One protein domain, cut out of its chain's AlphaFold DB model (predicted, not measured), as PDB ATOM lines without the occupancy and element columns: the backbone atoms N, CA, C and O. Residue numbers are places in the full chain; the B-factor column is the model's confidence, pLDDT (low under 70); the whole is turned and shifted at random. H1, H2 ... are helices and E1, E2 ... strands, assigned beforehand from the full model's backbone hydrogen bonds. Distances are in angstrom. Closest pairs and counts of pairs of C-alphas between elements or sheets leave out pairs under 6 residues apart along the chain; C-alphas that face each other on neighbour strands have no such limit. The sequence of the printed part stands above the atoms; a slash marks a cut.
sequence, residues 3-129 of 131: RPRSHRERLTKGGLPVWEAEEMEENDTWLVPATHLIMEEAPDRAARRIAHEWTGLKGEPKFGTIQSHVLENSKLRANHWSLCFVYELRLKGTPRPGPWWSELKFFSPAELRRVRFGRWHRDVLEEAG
ATOM      1  N   ARG A   3     118.674 146.035 147.801       93.88
ATOM      2  CA  ARG A   3     117.589 146.325 146.868       93.88
ATOM      3  C   ARG A   3     118.223 146.796 145.558       93.88
ATOM      4  O   ARG A   3     119.030 147.734 145.588       93.88
ATOM      5  N   PRO A   4     117.990 146.091 144.440       92.75
ATOM      6  CA  PRO A   4     118.650 146.407 143.187       92.75
ATOM      7  C   PRO A   4     118.229 147.793 142.694       92.75
ATOM      8  O   PRO A   4     117.146 148.274 143.008       92.75
ATOM      9  N   ARG A   5     119.123 148.417 141.932       90.81
ATOM     10  CA  ARG A   5     118.857 149.590 141.107       90.81
ATOM     11  C   ARG A   5     119.221 149.282 139.664       90.81
ATOM     12  O   ARG A   5     120.187 148.542 139.402       90.81
ATOM     13  N   SER A   6     118.459 149.857 138.745       85.69
ATOM     14  CA  SER A   6     118.762 149.819 137.320       85.69
ATOM     15  C   SER A   6     120.112 150.485 137.023       85.69
ATOM     16  O   SER A   6     120.424 151.590 137.464       85.69
ATOM     17  N   HIS A   7     120.978 149.777 136.298       85.25
ATOM     18  CA  HIS A   7     122.260 150.321 135.857       85.25
ATOM     19  C   HIS A   7     122.704 149.633 134.568       85.25
ATOM     20  O   HIS A   7     122.652 148.407 134.462       85.25
ATOM     21  N   ARG A   8     123.181 150.413 133.594       79.31
ATOM     22  CA  ARG A   8     123.488 149.925 132.239       79.31
ATOM     23  C   ARG A   8     124.554 148.823 132.217       79.31
ATOM     24  O   ARG A   8     124.467 147.893 131.427       79.31
ATOM     25  N   GLU A   9     125.531 148.902 133.113       81.88
ATOM     26  CA  GLU A   9     126.650 147.947 133.196       81.88
ATOM     27  C   GLU A   9     126.344 146.705 134.052       81.88
ATOM     28  O   GLU A   9     127.194 145.837 134.228       81.88
ATOM     29  N   ARG A  10     125.132 146.597 134.614       82.62
ATOM     30  CA  ARG A  10     124.785 145.516 135.547       82.62
ATOM     31  C   ARG A  10     124.926 144.144 134.879       82.62
ATOM     32  O   ARG A  10     125.474 143.220 135.476       82.62
ATOM     33  N   LEU A  11     124.492 144.052 133.622       83.00
ATOM     34  CA  LEU A  11     124.542 142.840 132.801       83.00
ATOM     35  C   LEU A  11     125.974 142.373 132.516       83.00
ATOM     36  O   LEU A  11     126.283 141.197 132.694       83.00
ATOM     37  N   THR A  12     126.875 143.280 132.130       85.81
ATOM     38  CA  THR A  12     128.274 142.929 131.818       85.81
ATOM     39  C   THR A  12     129.062 142.496 133.056       85.81
ATOM     40  O   THR A  12     130.104 141.858 132.937       85.81
ATOM     41  N   LYS A  13     128.542 142.789 134.253       87.75
ATOM     42  CA  LYS A  13     129.078 142.357 135.550       87.75
ATOM     43  C   LYS A  13     128.366 141.119 136.122       87.75
ATOM     44  O   LYS A  13     128.478 140.850 137.319       87.75
ATOM     45  N   GLY A  14     127.631 140.376 135.289       87.38
ATOM     46  CA  GLY A  14     126.929 139.138 135.657       87.38
ATOM     47  C   GLY A  14     125.590 139.352 136.368       87.38
ATOM     48  O   GLY A  14     124.948 138.398 136.807       87.38
ATOM     49  N   GLY A  15     125.166 140.600 136.538       88.56
ATOM     50  CA  GLY A  15     123.910 140.929 137.188       88.56
ATOM     51  C   GLY A  15     122.677 140.637 136.343       88.56
ATOM     52  O   GLY A  15     122.755 140.197 135.199       88.56
ATOM     53  N   LEU A  16     121.518 140.910 136.939       86.44
ATOM     54  CA  LEU A  16     120.222 140.764 136.281       86.44
ATOM     55  C   LEU A  16     120.053 141.757 135.117       86.44
ATOM     56  O   LEU A  16     120.668 142.834 135.141       86.44
ATOM     57  N   PRO A  17     119.194 141.433 134.132       87.25
ATOM     58  CA  PRO A  17     118.711 142.398 133.153       87.25
ATOM     59  C   PRO A  17     118.153 143.665 133.800       87.25
ATOM     60  O   PRO A  17     117.611 143.630 134.904       87.25
ATOM     61  N   VAL A  18     118.272 144.789 133.089       88.31
ATOM     62  CA  VAL A  18     117.843 146.109 133.581       88.31
ATOM     63  C   VAL A  18     116.365 146.102 133.976       88.31
ATOM     64  O   VAL A  18     116.050 146.493 135.091       88.31
ATOM     65  N   TRP A  19     115.499 145.557 133.119       87.81
ATOM     66  CA  TRP A  19     114.057 145.472 133.369       87.81
ATOM     67  C   TRP A  19     113.707 144.654 134.621       87.81
ATOM     68  O   TRP A  19     112.760 144.980 135.327       87.81
ATOM     69  N   GLU A  20     114.477 143.606 134.934       88.25
ATOM     70  CA  GLU A  20     114.246 142.784 136.130       88.25
ATOM     71  C   GLU A  20     114.692 143.536 137.393       88.25
ATOM     72  O   GLU A  20     114.046 143.452 138.433       88.25
ATOM     73  N   ALA A  21     115.776 144.315 137.300       89.38
ATOM     74  CA  ALA A  21     116.215 145.180 138.391       89.38
ATOM     75  C   ALA A  21     115.207 146.308 138.676       89.38
ATOM     76  O   ALA A  21     114.968 146.589 139.845       89.38
ATOM     77  N   GLU A  22     114.616 146.910 137.638       91.06
ATOM     78  CA  GLU A  22     113.560 147.931 137.757       91.06
ATOM     79  C   GLU A  22     112.309 147.358 138.429       91.06
ATOM     80  O   GLU A  22     111.866 147.881 139.448       91.06
ATOM     81  N   GLU A  23     111.813 146.217 137.942       91.50
ATOM     82  CA  GLU A  23     110.658 145.532 138.534       91.50
ATOM     83  C   GLU A  23     110.899 145.198 140.014       91.50
ATOM     84  O   GLU A  23     110.003 145.350 140.842       91.50
ATOM     85  N   MET A  24     112.106 144.759 140.382       91.94
ATOM     86  CA  MET A  24     112.452 144.471 141.777       91.94
ATOM     87  C   MET A  24     112.583 145.728 142.643       91.94
ATOM     88  O   MET A  24     112.232 145.678 143.825       91.94
ATOM     89  N   GLU A  25     113.090 146.830 142.085       92.44
ATOM     90  CA  GLU A  25     113.177 148.123 142.769       92.44
ATOM     91  C   GLU A  25     111.773 148.653 143.093       92.44
ATOM     92  O   GLU A  25     111.506 148.986 144.246       92.44
ATOM     93  N   GLU A  26     110.855 148.622 142.122       93.00
ATOM     94  CA  GLU A  26     109.448 149.024 142.281       93.00
ATOM     95  C   GLU A  26     108.683 148.152 143.287       93.00
ATOM     96  O   GLU A  26     107.780 148.617 143.978       93.00
ATOM     97  N   ASN A  27     109.048 146.873 143.380       93.31
ATOM     98  CA  ASN A  27     108.384 145.893 144.234       93.31
ATOM     99  C   ASN A  27     108.975 145.778 145.648       93.31
ATOM    100  O   ASN A  27     108.602 144.843 146.366       93.31
ATOM    101  N   ASP A  28     109.915 146.647 146.036       93.88
ATOM    102  CA  ASP A  28     110.645 146.585 147.313       93.88
ATOM    103  C   ASP A  28     111.250 145.204 147.598       93.88
ATOM    104  O   ASP A  28     111.209 144.653 148.703       93.88
ATOM    105  N   THR A  29     111.810 144.617 146.546       95.12
ATOM    106  CA  THR A  29     112.325 143.258 146.563       95.12
ATOM    107  C   THR A  29     113.822 143.252 146.859       95.12
ATOM    108  O   THR A  29     114.607 143.981 146.252       95.12
ATOM    109  N   TRP A  30     114.243 142.408 147.799       95.38
ATOM    110  CA  TRP A  30     115.619 142.358 148.281       95.38
ATOM    111  C   TRP A  30     116.354 141.109 147.816       95.38
ATOM    112  O   TRP A  30     115.797 140.012 147.758       95.38
ATOM    113  N   LEU A  31     117.648 141.276 147.546       94.12
ATOM    114  CA  LEU A  31     118.534 140.218 147.083       94.12
ATOM    115  C   LEU A  31     119.682 139.998 148.068       94.12
ATOM    116  O   LEU A  31     120.253 140.941 148.635       94.12
ATOM    117  N   VAL A  32     120.089 138.741 148.214       93.94
ATOM    118  CA  VAL A  32     121.454 138.445 148.655       93.94
ATOM    119  C   VAL A  32     122.396 138.932 147.545       93.94
ATOM    120  O   VAL A  32     122.104 138.693 146.374       93.94
ATOM    121  N   PRO A  33     123.500 139.638 147.856       93.00
ATOM    122  CA  PRO A  33     124.469 140.029 146.838       93.00
ATOM    123  C   PRO A  33     124.996 138.806 146.082       93.00
ATOM    124  O   PRO A  33     125.739 137.998 146.634       93.00
ATOM    125  N   ALA A  34     124.580 138.672 144.827       93.12
ATOM    126  CA  ALA A  34     124.876 137.535 143.972       93.12
ATOM    127  C   ALA A  34     124.796 137.957 142.500       93.12
ATOM    128  O   ALA A  34     124.018 138.844 142.135       93.12
ATOM    129  N   THR A  35     125.583 137.305 141.650       93.00
ATOM    130  CA  THR A  35     125.536 137.461 140.193       93.00
ATOM    131  C   THR A  35     125.670 136.096 139.533       93.00
ATOM    132  O   THR A  35     126.149 135.152 140.159       93.00
ATOM    133  N   HIS A  36     125.317 136.002 138.256       92.88
ATOM    134  CA  HIS A  36     125.782 134.900 137.422       92.88
ATOM    135  C   HIS A  36     127.315 134.917 137.343       92.88
ATOM    136  O   HIS A  36     127.951 135.967 137.538       92.88
ATOM    137  N   LEU A  37     127.900 133.752 137.067       95.31
ATOM    138  CA  LEU A  37     129.303 133.669 136.685       95.31
ATOM    139  C   LEU A  37     129.473 134.306 135.309       95.31
ATOM    140  O   LEU A  37     128.644 134.118 134.416       95.31
ATOM    141  N   ILE A  38     130.555 135.056 135.145       94.62
ATOM    142  CA  ILE A  38     130.998 135.488 133.823       94.62
ATOM    143  C   ILE A  38     131.713 134.301 133.160       94.62
ATOM    144  O   ILE A  38     132.259 133.432 133.842       94.62
ATOM    145  N   MET A  39     131.696 134.231 131.828       93.31
ATOM    146  CA  MET A  39     132.446 133.202 131.102       93.31
ATOM    147  C   MET A  39     133.906 133.173 131.574       93.31
ATOM    148  O   MET A  39     134.531 134.223 131.716       93.31
ATOM    149  N   GLU A  40     134.414 131.968 131.846       95.19
ATOM    150  CA  GLU A  40     135.780 131.720 132.345       95.19
ATOM    151  C   GLU A  40     136.082 132.297 133.744       95.19
ATOM    152  O   GLU A  40     137.229 132.325 134.201       95.19
ATOM    153  N   GLU A  41     135.055 132.734 134.474       96.75
ATOM    154  CA  GLU A  41     135.187 133.167 135.857       96.75
ATOM    155  C   GLU A  41     135.014 131.993 136.826       96.75
ATOM    156  O   GLU A  41     133.949 131.385 136.924       96.75
ATOM    157  N   ALA A  42     136.059 131.707 137.604       97.19
ATOM    158  CA  ALA A  42     135.964 130.755 138.706       97.19
ATOM    159  C   ALA A  42     135.022 131.280 139.814       97.19
ATOM    160  O   ALA A  42     135.082 132.476 140.126       97.19
ATOM    161  N   PRO A  43     134.234 130.415 140.486       97.75
ATOM    162  CA  PRO A  43     133.325 130.823 141.562       97.75
ATOM    163  C   PRO A  43     133.979 131.668 142.665       97.75
ATOM    164  O   PRO A  43     133.421 132.686 143.069       97.75
ATOM    165  N   ASP A  44     135.207 131.336 143.078       97.75
ATOM    166  CA  ASP A  44     135.931 132.108 144.098       97.75
ATOM    167  C   ASP A  44     136.272 133.527 143.624       97.75
ATOM    168  O   ASP A  44     136.253 134.488 144.397       97.75
ATOM    169  N   ARG A  45     136.573 133.681 142.326       97.38
ATOM    170  CA  ARG A  45     136.823 134.992 141.720       97.38
ATOM    171  C   ARG A  45     135.530 135.808 141.681       97.38
ATOM    172  O   ARG A  45     135.557 136.977 142.066       97.38
ATOM    173  N   ALA A  46     134.414 135.182 141.307       97.19
ATOM    174  CA  ALA A  46     133.102 135.819 141.326       97.19
ATOM    175  C   ALA A  46     132.715 136.267 142.744       97.19
ATOM    176  O   ALA A  46     132.316 137.413 142.934       97.19
ATOM    177  N   ALA A  47     132.909 135.418 143.758       97.12
ATOM    178  CA  ALA A  47     132.612 135.749 145.149       97.12
ATOM    179  C   ALA A  47     133.382 136.991 145.627       97.12
ATOM    180  O   ALA A  47     132.794 137.886 146.239       97.12
ATOM    181  N   ARG A  48     134.681 137.094 145.300       95.81
ATOM    182  CA  ARG A  48     135.497 138.289 145.595       95.81
ATOM    183  C   ARG A  48     134.983 139.524 144.865       95.81
ATOM    184  O   ARG A  48     134.787 140.559 145.497       95.81
ATOM    185  N   ARG A  49     134.711 139.413 143.561       94.62
ATOM    186  CA  ARG A  49     134.155 140.507 142.753       94.62
ATOM    187  C   ARG A  49     132.829 141.008 143.322       94.62
ATOM    188  O   ARG A  49     132.631 142.210 143.451       94.62
ATOM    189  N   ILE A  50     131.918 140.111 143.687       94.25
ATOM    190  CA  ILE A  50     130.617 140.469 144.263       94.25
ATOM    191  C   ILE A  50     130.811 141.130 145.636       94.25
ATOM    192  O   ILE A  50     130.288 142.217 145.889       94.25
ATOM    193  N   ALA A  51     131.611 140.540 146.523       93.62
ATOM    194  CA  ALA A  51     131.887 141.141 147.822       93.62
ATOM    195  C   ALA A  51     132.482 142.555 147.678       93.62
ATOM    196  O   ALA A  51     131.987 143.504 148.283       93.62
ATOM    197  N   HIS A  52     133.498 142.733 146.836       92.00
ATOM    198  CA  HIS A  52     134.257 143.983 146.789       92.00
ATOM    199  C   HIS A  52     133.634 145.024 145.854       92.00
ATOM    200  O   HIS A  52     133.424 146.156 146.275       92.00
ATOM    201  N   GLU A  53     133.298 144.667 144.611       91.06
ATOM    202  CA  GLU A  53     132.794 145.623 143.610       91.06
ATOM    203  C   GLU A  53     131.300 145.904 143.762       91.06
ATOM    204  O   GLU A  53     130.855 147.033 143.550       91.06
ATOM    205  N   TRP A  54     130.501 144.891 144.112       90.00
ATOM    206  CA  TRP A  54     129.057 145.094 144.207       90.00
ATOM    207  C   TRP A  54     128.676 145.732 145.530       90.00
ATOM    208  O   TRP A  54     127.884 146.671 145.548       90.00
ATOM    209  N   THR A  55     129.220 145.237 146.641       90.00
ATOM    210  CA  THR A  55     128.788 145.681 147.976       90.00
ATOM    211  C   THR A  55     129.752 146.646 148.661       90.00
ATOM    212  O   THR A  55     129.399 147.250 149.679       90.00
ATOM    213  N   GLY A  56     130.977 146.782 148.141       91.12
ATOM    214  CA  GLY A  56     132.039 147.546 148.794       91.12
ATOM    215  C   GLY A  56     132.514 146.935 150.114       91.12
ATOM    216  O   GLY A  56     133.203 147.610 150.881       91.12
ATOM    217  N   LEU A  57     132.122 145.691 150.420       90.31
ATOM    218  CA  LEU A  57     132.505 145.014 151.652       90.31
ATOM    219  C   LEU A  57     133.954 144.549 151.557       90.31
ATOM    220  O   LEU A  57     134.404 144.040 150.533       90.31
ATOM    221  N   LYS A  58     134.684 144.693 152.664       88.56
ATOM    222  CA  LYS A  58     136.043 144.165 152.796       88.56
ATOM    223  C   LYS A  58     136.011 142.831 153.529       88.56
ATOM    224  O   LYS A  58     135.252 142.649 154.481       88.56
ATOM    225  N   GLY A  59     136.905 141.940 153.125       90.81
ATOM    226  CA  GLY A  59     137.052 140.602 153.684       90.81
ATOM    227  C   GLY A  59     137.313 139.586 152.583       90.81
ATOM    228  O   GLY A  59     137.245 139.917 151.401       90.81
ATOM    229  N   GLU A  60     137.613 138.360 152.992       94.00
ATOM    230  CA  GLU A  60     137.821 137.247 152.072       94.00
ATOM    231  C   GLU A  60     136.608 136.314 152.151       94.00
ATOM    232  O   GLU A  60     136.359 135.764 153.233       94.00
ATOM    233  N   PRO A  61     135.830 136.164 151.062       96.50
ATOM    234  CA  PRO A  61     134.749 135.191 151.007       96.50
ATOM    235  C   PRO A  61     135.309 133.783 151.189       96.50
ATOM    236  O   PRO A  61     136.285 133.403 150.545       96.50
ATOM    237  N   LYS A  62     134.685 133.001 152.062       97.06
ATOM    238  CA  LYS A  62     135.010 131.592 152.268       97.06
ATOM    239  C   LYS A  62     133.927 130.745 151.639       97.06
ATOM    240  O   LYS A  62     132.750 130.959 151.917       97.06
ATOM    241  N   PHE A  63     134.333 129.809 150.792       97.38
ATOM    242  CA  PHE A  63     133.410 128.846 150.215       97.38
ATOM    243  C   PHE A  63     132.711 128.062 151.333       97.38
ATOM    244  O   PHE A  63     133.371 127.598 152.266       97.38
ATOM    245  N   GLY A  64     131.385 127.963 151.244       95.75
ATOM    246  CA  GLY A  64     130.553 127.218 152.181       95.75
ATOM    247  C   GLY A  64     130.011 125.946 151.542       95.75
ATOM    248  O   GLY A  64     130.400 124.845 151.920       95.75
ATOM    249  N   THR A  65     129.112 126.099 150.568       95.81
ATOM    250  CA  THR A  65     128.410 124.970 149.945       95.81
ATOM    251  C   THR A  65     128.023 125.255 148.493       95.81
ATOM    252  O   THR A  65     128.099 126.393 148.022       95.81
ATOM    253  N   ILE A  66     127.590 124.212 147.788       96.81
ATOM    254  CA  ILE A  66     126.919 124.303 146.493       96.81
ATOM    255  C   ILE A  66     125.467 123.886 146.688       96.81
ATOM    256  O   ILE A  66     125.203 122.833 147.260       96.81
ATOM    257  N   GLN A  67     124.544 124.688 146.170       95.75
ATOM    258  CA  GLN A  67     123.114 124.391 146.173       95.75
ATOM    259  C   GLN A  67     122.587 124.322 144.739       95.75
ATOM    260  O   GLN A  67     123.111 124.990 143.843       95.75
ATOM    261  N   SER A  68     121.547 123.525 144.513       94.06
ATOM    262  CA  SER A  68     120.940 123.317 143.196       94.06
ATOM    263  C   SER A  68     119.449 123.615 143.255       94.06
ATOM    264  O   SER A  68     118.706 122.896 143.914       94.06
ATOM    265  N   HIS A  69     119.011 124.609 142.485       90.44
ATOM    266  CA  HIS A  69     117.645 125.138 142.534       90.44
ATOM    267  C   HIS A  69     117.008 125.151 141.145       90.44
ATOM    268  O   HIS A  69     117.641 125.576 140.175       90.44
ATOM    269  N   VAL A  70     115.753 124.713 141.026       88.56
ATOM    270  CA  VAL A  70     114.981 124.761 139.771       88.56
ATOM    271  C   VAL A  70     113.833 125.751 139.914       88.56
ATOM    272  O   VAL A  70     113.055 125.678 140.858       88.56
ATOM    273  N   LEU A  71     113.722 126.657 138.944       80.25
ATOM    274  CA  LEU A  71     112.681 127.677 138.841       80.25
ATOM    275  C   LEU A  71     111.807 127.415 137.636       80.25
ATOM    276  O   LEU A  71     112.336 127.288 136.538       80.25
ATOM    277  N   GLU A  72     110.496 127.507 137.784       81.00
ATOM    278  CA  GLU A  72     109.638 127.725 136.626       81.00
ATOM    279  C   GLU A  72     109.647 129.215 136.252       81.00
ATOM    280  O   GLU A  72     109.102 130.061 136.962       81.00
ATOM    281  N   ASN A  73     110.284 129.572 135.136       76.94
ATOM    282  CA  ASN A  73     110.233 130.937 134.633       76.94
ATOM    283  C   ASN A  73     108.993 131.098 133.749       76.94
ATOM    284  O   ASN A  73     109.033 130.845 132.544       76.94
ATOM    285  N   SER A  74     107.895 131.553 134.353       73.81
ATOM    286  CA  SER A  74     106.616 131.763 133.664       73.81
ATOM    287  C   SER A  74     106.712 132.750 132.493       73.81
ATOM    288  O   SER A  74     106.046 132.553 131.475       73.81
ATOM    289  N   LYS A  75     107.588 133.765 132.582       74.88
ATOM    290  CA  LYS A  75     107.823 134.742 131.502       74.88
ATOM    291  C   LYS A  75     108.500 134.096 130.288       74.88
ATOM    292  O   LYS A  75     108.181 134.450 129.157       74.88
ATOM    293  N   LEU A  76     109.401 133.136 130.513       73.06
ATOM    294  CA  LEU A  76     110.114 132.411 129.453       73.06
ATOM    295  C   LEU A  76     109.474 131.064 129.082       73.06
ATOM    296  O   LEU A  76     109.956 130.408 128.163       73.06
ATOM    297  N   ARG A  77     108.405 130.649 129.781       81.81
ATOM    298  CA  ARG A  77     107.757 129.329 129.646       81.81
ATOM    299  C   ARG A  77     108.759 128.171 129.677       81.81
ATOM    300  O   ARG A  77     108.646 127.214 128.913       81.81
ATOM    301  N   ALA A  78     109.765 128.285 130.537       85.06
ATOM    302  CA  ALA A  78     110.855 127.328 130.633       85.06
ATOM    303  C   ALA A  78     111.332 127.194 132.077       85.06
ATOM    304  O   ALA A  78     111.277 128.148 132.856       85.06
ATOM    305  N   ASN A  79     111.866 126.021 132.410       86.00
ATOM    306  CA  ASN A  79     112.541 125.827 133.682       86.00
ATOM    307  C   ASN A  79     113.943 126.439 133.624       86.00
ATOM    308  O   ASN A  79     114.723 126.164 132.715       86.00
ATOM    309  N   HIS A  80     114.265 127.256 134.616       85.25
ATOM    310  CA  HIS A  80     115.589 127.795 134.849       85.25
ATOM    311  C   HIS A  80     116.236 127.032 136.006       85.25
ATOM    312  O   HIS A  80     115.905 127.228 137.177       85.25
ATOM    313  N   TRP A  81     117.181 126.158 135.677       90.56
ATOM    314  CA  TRP A  81     118.006 125.474 136.665       90.56
ATOM    315  C   TRP A  81     119.226 126.327 137.016       90.56
ATOM    316  O   TRP A  81     119.875 126.890 136.137       90.56
ATOM    317  N   SER A  82     119.521 126.443 138.308       90.00
ATOM    318  CA  SER A  82     120.618 127.252 138.837       90.00
ATOM    319  C   SER A  82     121.491 126.406 139.748       90.00
ATOM    320  O   SER A  82     120.986 125.737 140.648       90.00
ATOM    321  N   LEU A  83     122.804 126.514 139.560       94.25
ATOM    322  CA  LEU A  83     123.792 126.050 140.524       94.25
ATOM    323  C   LEU A  83     124.329 127.266 141.284       94.25
ATOM    324  O   LEU A  83     124.861 128.199 140.680       94.25
ATOM    325  N   CYS A  84     124.166 127.274 142.601       95.25
ATOM    326  CA  CYS A  84     124.556 128.379 143.466       95.25
ATOM    327  C   CYS A  84     125.787 127.993 144.282       95.25
ATOM    328  O   CYS A  84     125.734 127.076 145.094       95.25
ATOM    329  N   PHE A  85     126.884 128.725 144.099       97.12
ATOM    330  CA  PHE A  85     128.066 128.619 144.952       97.12
ATOM    331  C   PHE A  85     127.919 129.623 146.094       97.12
ATOM    332  O   PHE A  85     127.940 130.835 145.869       97.12
ATOM    333  N   VAL A  86     127.715 129.122 147.309       96.31
ATOM    334  CA  VAL A  86     127.401 129.940 148.481       96.31
ATOM    335  C   VAL A  86     128.674 130.204 149.268       96.31
ATOM    336  O   VAL A  86     129.420 129.283 149.612       96.31
ATOM    337  N   TYR A  87     128.911 131.481 149.559       97.12
ATOM    338  CA  TYR A  87     130.086 131.955 150.276       97.12
ATOM    339  C   TYR A  87     129.684 132.710 151.534       97.12
ATOM    340  O   TYR A  87     128.757 133.520 151.522       97.12
ATOM    341  N   GLU A  88     130.459 132.514 152.593       95.12
ATOM    342  CA  GLU A  88     130.363 133.294 153.817       95.12
ATOM    343  C   GLU A  88     131.425 134.388 153.843       95.12
ATOM    344  O   GLU A  88     132.596 134.162 153.529       95.12
ATOM    345  N   LEU A  89     131.043 135.585 154.284       93.44
ATOM    346  CA  LEU A  89     131.964 136.704 154.432       93.44
ATOM    347  C   LEU A  89     131.919 137.246 155.857       93.44
ATOM    348  O   LEU A  89     130.920 137.814 156.295       93.44
ATOM    349  N   ARG A  90     133.049 137.151 156.564       90.94
ATOM    350  CA  ARG A  90     133.247 137.893 157.814       90.94
ATOM    351  C   ARG A  90     133.625 139.330 157.487       90.94
ATOM    352  O   ARG A  90     134.691 139.587 156.926       90.94
ATOM    353  N   LEU A  91     132.742 140.252 157.847       86.00
ATOM    354  CA  LEU A  91     132.852 141.651 157.460       86.00
ATOM    355  C   LEU A  91     133.995 142.362 158.181       86.00
ATOM    356  O   LEU A  91     134.179 142.212 159.390       86.00
ATOM    357  N   LYS A  92     134.715 143.203 157.437       83.19
ATOM    358  CA  LYS A  92     135.636 144.200 157.990       83.19
ATOM    359  C   LYS A  92     135.171 145.599 157.578       83.19
ATOM    360  O   LYS A  92     135.447 146.050 156.470       83.19
ATOM    361  N   GLY A  93     134.486 146.297 158.481       80.75
ATOM    362  CA  GLY A  93     133.959 147.645 158.240       80.75
ATOM    363  C   GLY A  93     132.540 147.660 157.669       80.75
ATOM    364  O   GLY A  93     131.800 146.687 157.792       80.75
ATOM    365  N   THR A  94     132.154 148.791 157.082       81.56
ATOM    366  CA  THR A  94     130.797 149.047 156.582       81.56
ATOM    367  C   THR A  94     130.694 148.866 155.061       81.56
ATOM    368  O   THR A  94     131.691 149.062 154.359       81.56
ATOM    369  N   PRO A  95     129.507 148.504 154.529       83.81
ATOM    370  CA  PRO A  95     129.276 148.453 153.090       83.81
ATOM    371  C   PRO A  95     129.467 149.831 152.460       83.81
ATOM    372  O   PRO A  95     129.132 150.855 153.061       83.81
ATOM    373  N   ARG A  96     129.943 149.848 151.217       84.50
ATOM    374  CA  ARG A  96     129.943 151.038 150.362       84.50
ATOM    375  C   ARG A  96     129.194 150.670 149.085       84.50
ATOM    376  O   ARG A  96     129.808 150.081 148.197       84.50
ATOM    377  N   PRO A  97     127.876 150.923 149.020       79.12
ATOM    378  CA  PRO A  97     127.069 150.487 147.891       79.12
ATOM    379  C   PRO A  97     127.601 151.072 146.586       79.12
ATOM    380  O   PRO A  97     127.771 152.285 146.464       79.12
ATOM    381  N   GLY A  98     127.854 150.195 145.613       81.44
ATOM    382  CA  GLY A  98     128.037 150.604 144.226       81.44
ATOM    383  C   GLY A  98     126.722 151.098 143.605       81.44
ATOM    384  O   GLY A  98     125.661 150.997 144.228       81.44
ATOM    385  N   PRO A  99     126.753 151.568 142.347       88.50
ATOM    386  CA  PRO A  99     125.581 152.137 141.671       88.50
ATOM    387  C   PRO A  99     124.454 151.117 141.414       88.50
ATOM    388  O   PRO A  99     123.358 151.489 141.008       88.50
ATOM    389  N   TRP A 100     124.712 149.831 141.670       88.88
ATOM    390  CA  TRP A 100     123.805 148.694 141.493       88.88
ATOM    391  C   TRP A 100     122.712 148.592 142.557       88.88
ATOM    392  O   TRP A 100     121.840 147.729 142.443       88.88
ATOM    393  N   TRP A 101     122.795 149.375 143.627       92.06
ATOM    394  CA  TRP A 101     121.894 149.250 144.762       92.06
ATOM    395  C   TRP A 101     121.201 150.574 145.015       92.06
ATOM    396  O   TRP A 101     121.852 151.611 145.147       92.06
ATOM    397  N   SER A 102     119.879 150.528 145.122       92.38
ATOM    398  CA  SER A 102     119.125 151.636 145.695       92.38
ATOM    399  C   SER A 102     119.344 151.693 147.200       92.38
ATOM    400  O   SER A 102     119.404 152.775 147.778       92.38
ATOM    401  N   GLU A 103     119.560 150.525 147.813       92.88
ATOM    402  CA  GLU A 103     119.857 150.390 149.228       92.88
ATOM    403  C   GLU A 103     120.667 149.118 149.518       92.88
ATOM    404  O   GLU A 103     120.409 148.055 148.949       92.88
ATOM    405  N   LEU A 104     121.626 149.213 150.444       92.56
ATOM    406  CA  LEU A 104     122.289 148.069 151.073       92.56
ATOM    407  C   LEU A 104     122.055 148.125 152.578       92.56
ATOM    408  O   LEU A 104     122.424 149.101 153.229       92.56
ATOM    409  N   LYS A 105     121.496 147.050 153.134       90.94
ATOM    410  CA  LYS A 105     121.135 146.974 154.552       90.94
ATOM    411  C   LYS A 105     121.482 145.611 155.157       90.94
ATOM    412  O   LYS A 105     121.390 144.569 154.497       90.94
ATOM    413  N   PHE A 106     121.872 145.615 156.431       91.50
ATOM    414  CA  PHE A 106     121.942 144.407 157.257       91.50
ATOM    415  C   PHE A 106     120.580 144.098 157.865       91.50
ATOM    416  O   PHE A 106     119.892 144.995 158.344       91.50
ATOM    417  N   PHE A 107     120.219 142.821 157.860       91.94
ATOM    418  CA  PHE A 107     118.972 142.331 158.429       91.94
ATOM    419  C   PHE A 107     119.300 141.347 159.542       91.94
ATOM    420  O   PHE A 107     120.182 140.501 159.386       91.94
ATOM    421  N   SER A 108     118.578 141.446 160.651       92.25
ATOM    422  CA  SER A 108     118.498 140.366 161.629       92.25
ATOM    423  C   SER A 108     117.708 139.179 161.053       92.25
ATOM    424  O   SER A 108     116.853 139.378 160.183       92.25
ATOM    425  N   PRO A 109     117.907 137.948 161.560       90.19
ATOM    426  CA  PRO A 109     117.115 136.788 161.140       90.19
ATOM    427  C   PRO A 109     115.598 136.997 161.273       90.19
ATOM    428  O   PRO A 109     114.818 136.566 160.427       90.19
ATOM    429  N   ALA A 110     115.160 137.719 162.311       91.31
ATOM    430  CA  ALA A 110     113.751 138.045 162.510       91.31
ATOM    431  C   ALA A 110     113.206 139.000 161.435       91.31
ATOM    432  O   ALA A 110     112.075 138.823 160.981       91.31
ATOM    433  N   GLU A 111     113.999 139.989 161.011       93.94
ATOM    434  CA  GLU A 111     113.616 140.867 159.903       93.94
ATOM    435  C   GLU A 111     113.585 140.101 158.577       93.94
ATOM    436  O   GLU A 111     112.631 140.273 157.824       93.94
ATOM    437  N   LEU A 112     114.567 139.225 158.311       92.50
ATOM    438  CA  LEU A 112     114.653 138.462 157.060       92.50
ATOM    439  C   LEU A 112     113.371 137.677 156.760       92.50
ATOM    440  O   LEU A 112     112.927 137.655 155.618       92.50
ATOM    441  N   ARG A 113     112.706 137.114 157.776       88.25
ATOM    442  CA  ARG A 113     111.438 136.380 157.597       88.25
ATOM    443  C   ARG A 113     110.299 137.223 157.017       88.25
ATOM    444  O   ARG A 113     109.362 136.658 156.459       88.25
ATOM    445  N   ARG A 114     110.371 138.549 157.156       90.81
ATOM    446  CA  ARG A 114     109.362 139.511 156.682       90.81
ATOM    447  C   ARG A 114     109.762 140.194 155.375       90.81
ATOM    448  O   ARG A 114     108.977 140.967 154.836       90.81
ATOM    449  N   VAL A 115     110.977 139.952 154.889       92.75
ATOM    450  CA  VAL A 115     111.478 140.573 153.665       92.75
ATOM    451  C   VAL A 115     110.872 139.889 152.444       92.75
ATOM    452  O   VAL A 115     110.780 138.662 152.375       92.75
ATOM    453  N   ARG A 116     110.498 140.694 151.448       93.94
ATOM    454  CA  ARG A 116     110.175 140.203 150.112       93.94
ATOM    455  C   ARG A 116     111.471 139.883 149.377       93.94
ATOM    456  O   ARG A 116     112.225 140.786 149.015       93.94
ATOM    457  N   PHE A 117     111.746 138.599 149.192       92.12
ATOM    458  CA  PHE A 117     112.931 138.150 148.470       92.12
ATOM    459  C   PHE A 117     112.701 138.190 146.970       92.12
ATOM    460  O   PHE A 117     111.631 137.833 146.479       92.12
ATOM    461  N   GLY A 118     113.729 138.622 146.248       86.25
ATOM    462  CA  GLY A 118     113.777 138.468 144.805       86.25
ATOM    463  C   GLY A 118     114.378 137.129 144.456       86.25
ATOM    464  O   GLY A 118     115.337 136.687 145.097       86.25
ATOM    465  N   ARG A 119     113.828 136.502 143.415       81.81
ATOM    466  CA  ARG A 119     114.228 135.156 142.995       81.81
ATOM    467  C   ARG A 119     114.148 134.180 144.186       81.81
ATOM    468  O   ARG A 119     113.338 134.355 145.090       81.81
ATOM    469  N   TRP A 120     115.023 133.184 144.203       82.44
ATOM    470  CA  TRP A 120     115.085 132.115 145.210       82.44
ATOM    471  C   TRP A 120     116.087 132.399 146.319       82.44
ATOM    472  O   TRP A 120     116.624 131.492 146.945       82.44
ATOM    473  N   HIS A 121     116.398 133.674 146.563       90.50
ATOM    474  CA  HIS A 121     117.330 134.009 147.634       90.50
ATOM    475  C   HIS A 121     116.788 133.651 149.019       90.50
ATOM    476  O   HIS A 121     117.587 133.499 149.936       90.50
ATOM    477  N   ARG A 122     115.466 133.474 149.162       91.94
ATOM    478  CA  ARG A 122     114.874 132.857 150.351       91.94
ATOM    479  C   ARG A 122     115.373 131.422 150.518       91.94
ATOM    480  O   ARG A 122     115.996 131.147 151.532       91.94
ATOM    481  N   ASP A 123     115.182 130.569 149.517       91.12
ATOM    482  CA  ASP A 123     115.557 129.149 149.558       91.12
ATOM    483  C   ASP A 123     117.052 128.976 149.853       91.12
ATOM    484  O   ASP A 123     117.440 128.169 150.692       91.12
ATOM    485  N   VAL A 124     117.893 129.825 149.246       92.12
ATOM    486  CA  VAL A 124     119.338 129.836 149.518       92.12
ATOM    487  C   VAL A 124     119.642 130.100 150.995       92.12
ATOM    488  O   VAL A 124     120.530 129.468 151.566       92.12
ATOM    489  N   LEU A 125     118.927 131.044 151.614       91.88
ATOM    490  CA  LEU A 125     119.104 131.397 153.023       91.88
ATOM    491  C   LEU A 125     118.481 130.367 153.973       91.88
ATOM    492  O   LEU A 125     119.046 130.152 155.045       91.88
ATOM    493  N   GLU A 126     117.365 129.741 153.599       92.81
ATOM    494  CA  GLU A 126     116.733 128.647 154.353       92.81
ATOM    495  C   GLU A 126     117.649 127.418 154.380       92.81
ATOM    496  O   GLU A 126     117.987 126.922 155.454       92.81
ATOM    497  N   GLU A 127     118.150 126.977 153.222       93.19
ATOM    498  CA  GLU A 127     119.066 125.833 153.127       93.19
ATOM    499  C   GLU A 127     120.416 126.110 153.812       93.19
ATOM    500  O   GLU A 127     121.032 125.209 154.376       93.19
ATOM    501  N   ALA A 128     120.864 127.371 153.829       90.06
ATOM    502  CA  ALA A 128     122.044 127.791 154.584       90.06
ATOM    503  C   ALA A 128     121.787 127.979 156.099       90.06
ATOM    504  O   ALA A 128     122.730 128.250 156.843       90.06
ATOM    505  N   GLY A 129     120.542 127.842 156.573       90.56
ATOM    506  CA  GLY A 129     120.182 127.900 157.994       90.56
ATOM    507  C   GLY A 129     120.100 129.307 158.599       90.56
ATOM    508  O   GLY A 129     120.223 129.457 159.816       90.56
TER     509      GLY A 129
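AT A GLANCE: This is residues 3 to 129 of the 131 residues of the protein "Nudix hydrolase domain-containing protein" of archaeon RBG_16_50_20 (UniProt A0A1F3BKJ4). A long, bowed hairpin of two strands, E1 and E2, makes a wall along one side, and within its bow sits a body built largely of loops and short elements. H2 has its first end near the hairpin, by the end where E1 begins, and H4 sits over E1; residues 27 to 42, a long link, pass through the middle for part of their way and reach far out elsewhere, their C-alphas lying 3 to 19 A from the mean of all C-alphas, while H1, E3 and H3 lie on the side away from the hairpin. The printed part has 127 residues, with four named helices and three named strands in the order H1 H2 E1 E2 E3 H3 H4. The class is mixed, helices and strands, with under half of the residues, 59, in named elements; the sheet E1 - E2 is antiparallel. The whole is compact, with a radius of gyration of the C-alphas of 14.2 A and spans of 42 by 33 by 29 A.

HOW THE PARTS SIT: Look first at the hairpin of E1, residues 62 to 73, and E2, residues 78 to 88, antiparallel at 163 degrees. Across it, N 67 and O 84 are 2.9 A apart and N 80 and O 71 are 2.7 A apart, both within hydrogen-bond range. E1 bends by 59 degrees at residue 65. Go next to H2, residues 43 to 54; its closest C-alphas to E2 are Pro 43 and Phe 85, 6.6 A. For H4, residues 121 to 127, and E1, the closest C-alphas are Val 124 and Gln 67, 7.4 A. Farther out, E3, residues 101 to 104, pairs with no named strand, but residues 3 to 4 pair with its residues 101 to 103, antiparallel. The closest C-alphas of E3 and H1, residues 18 to 26, are Ser 102 and Glu 25, 7.5 A. H3, residues 109 to 112, is apart from H4 and E3. In H1, H2 and H4 every O i to N i+4 pair is within hydrogen-bond range; H3 is too short for such a pair, and its one O i to N i+3 pair is within range.

IN THESE COORDINATES: Find C-alpha 62 at (135.010, 131.592, 152.268); from there E1 runs 30.4 A to C-alpha 73 at (110.233, 130.937, 134.633), and E2 returns over 30.9 A. H2 is 15.1 A long, H1 12.4 A and H4 10.0 A, ending at C-alpha 127, (119.066, 125.833, 153.127). E3 and H3 have four residues each, 6.4 A and 5.1 A long.

THE WHOLE: The two C-alphas farthest apart are those of Arg 77 and Gly 93, 42.9 A. The printed part, residues 3 to 129, has no cut. The links H1 to H2 and E2 to E3 are long. The mean pLDDT of the printed part is 90.3, and no printed residue is under 70.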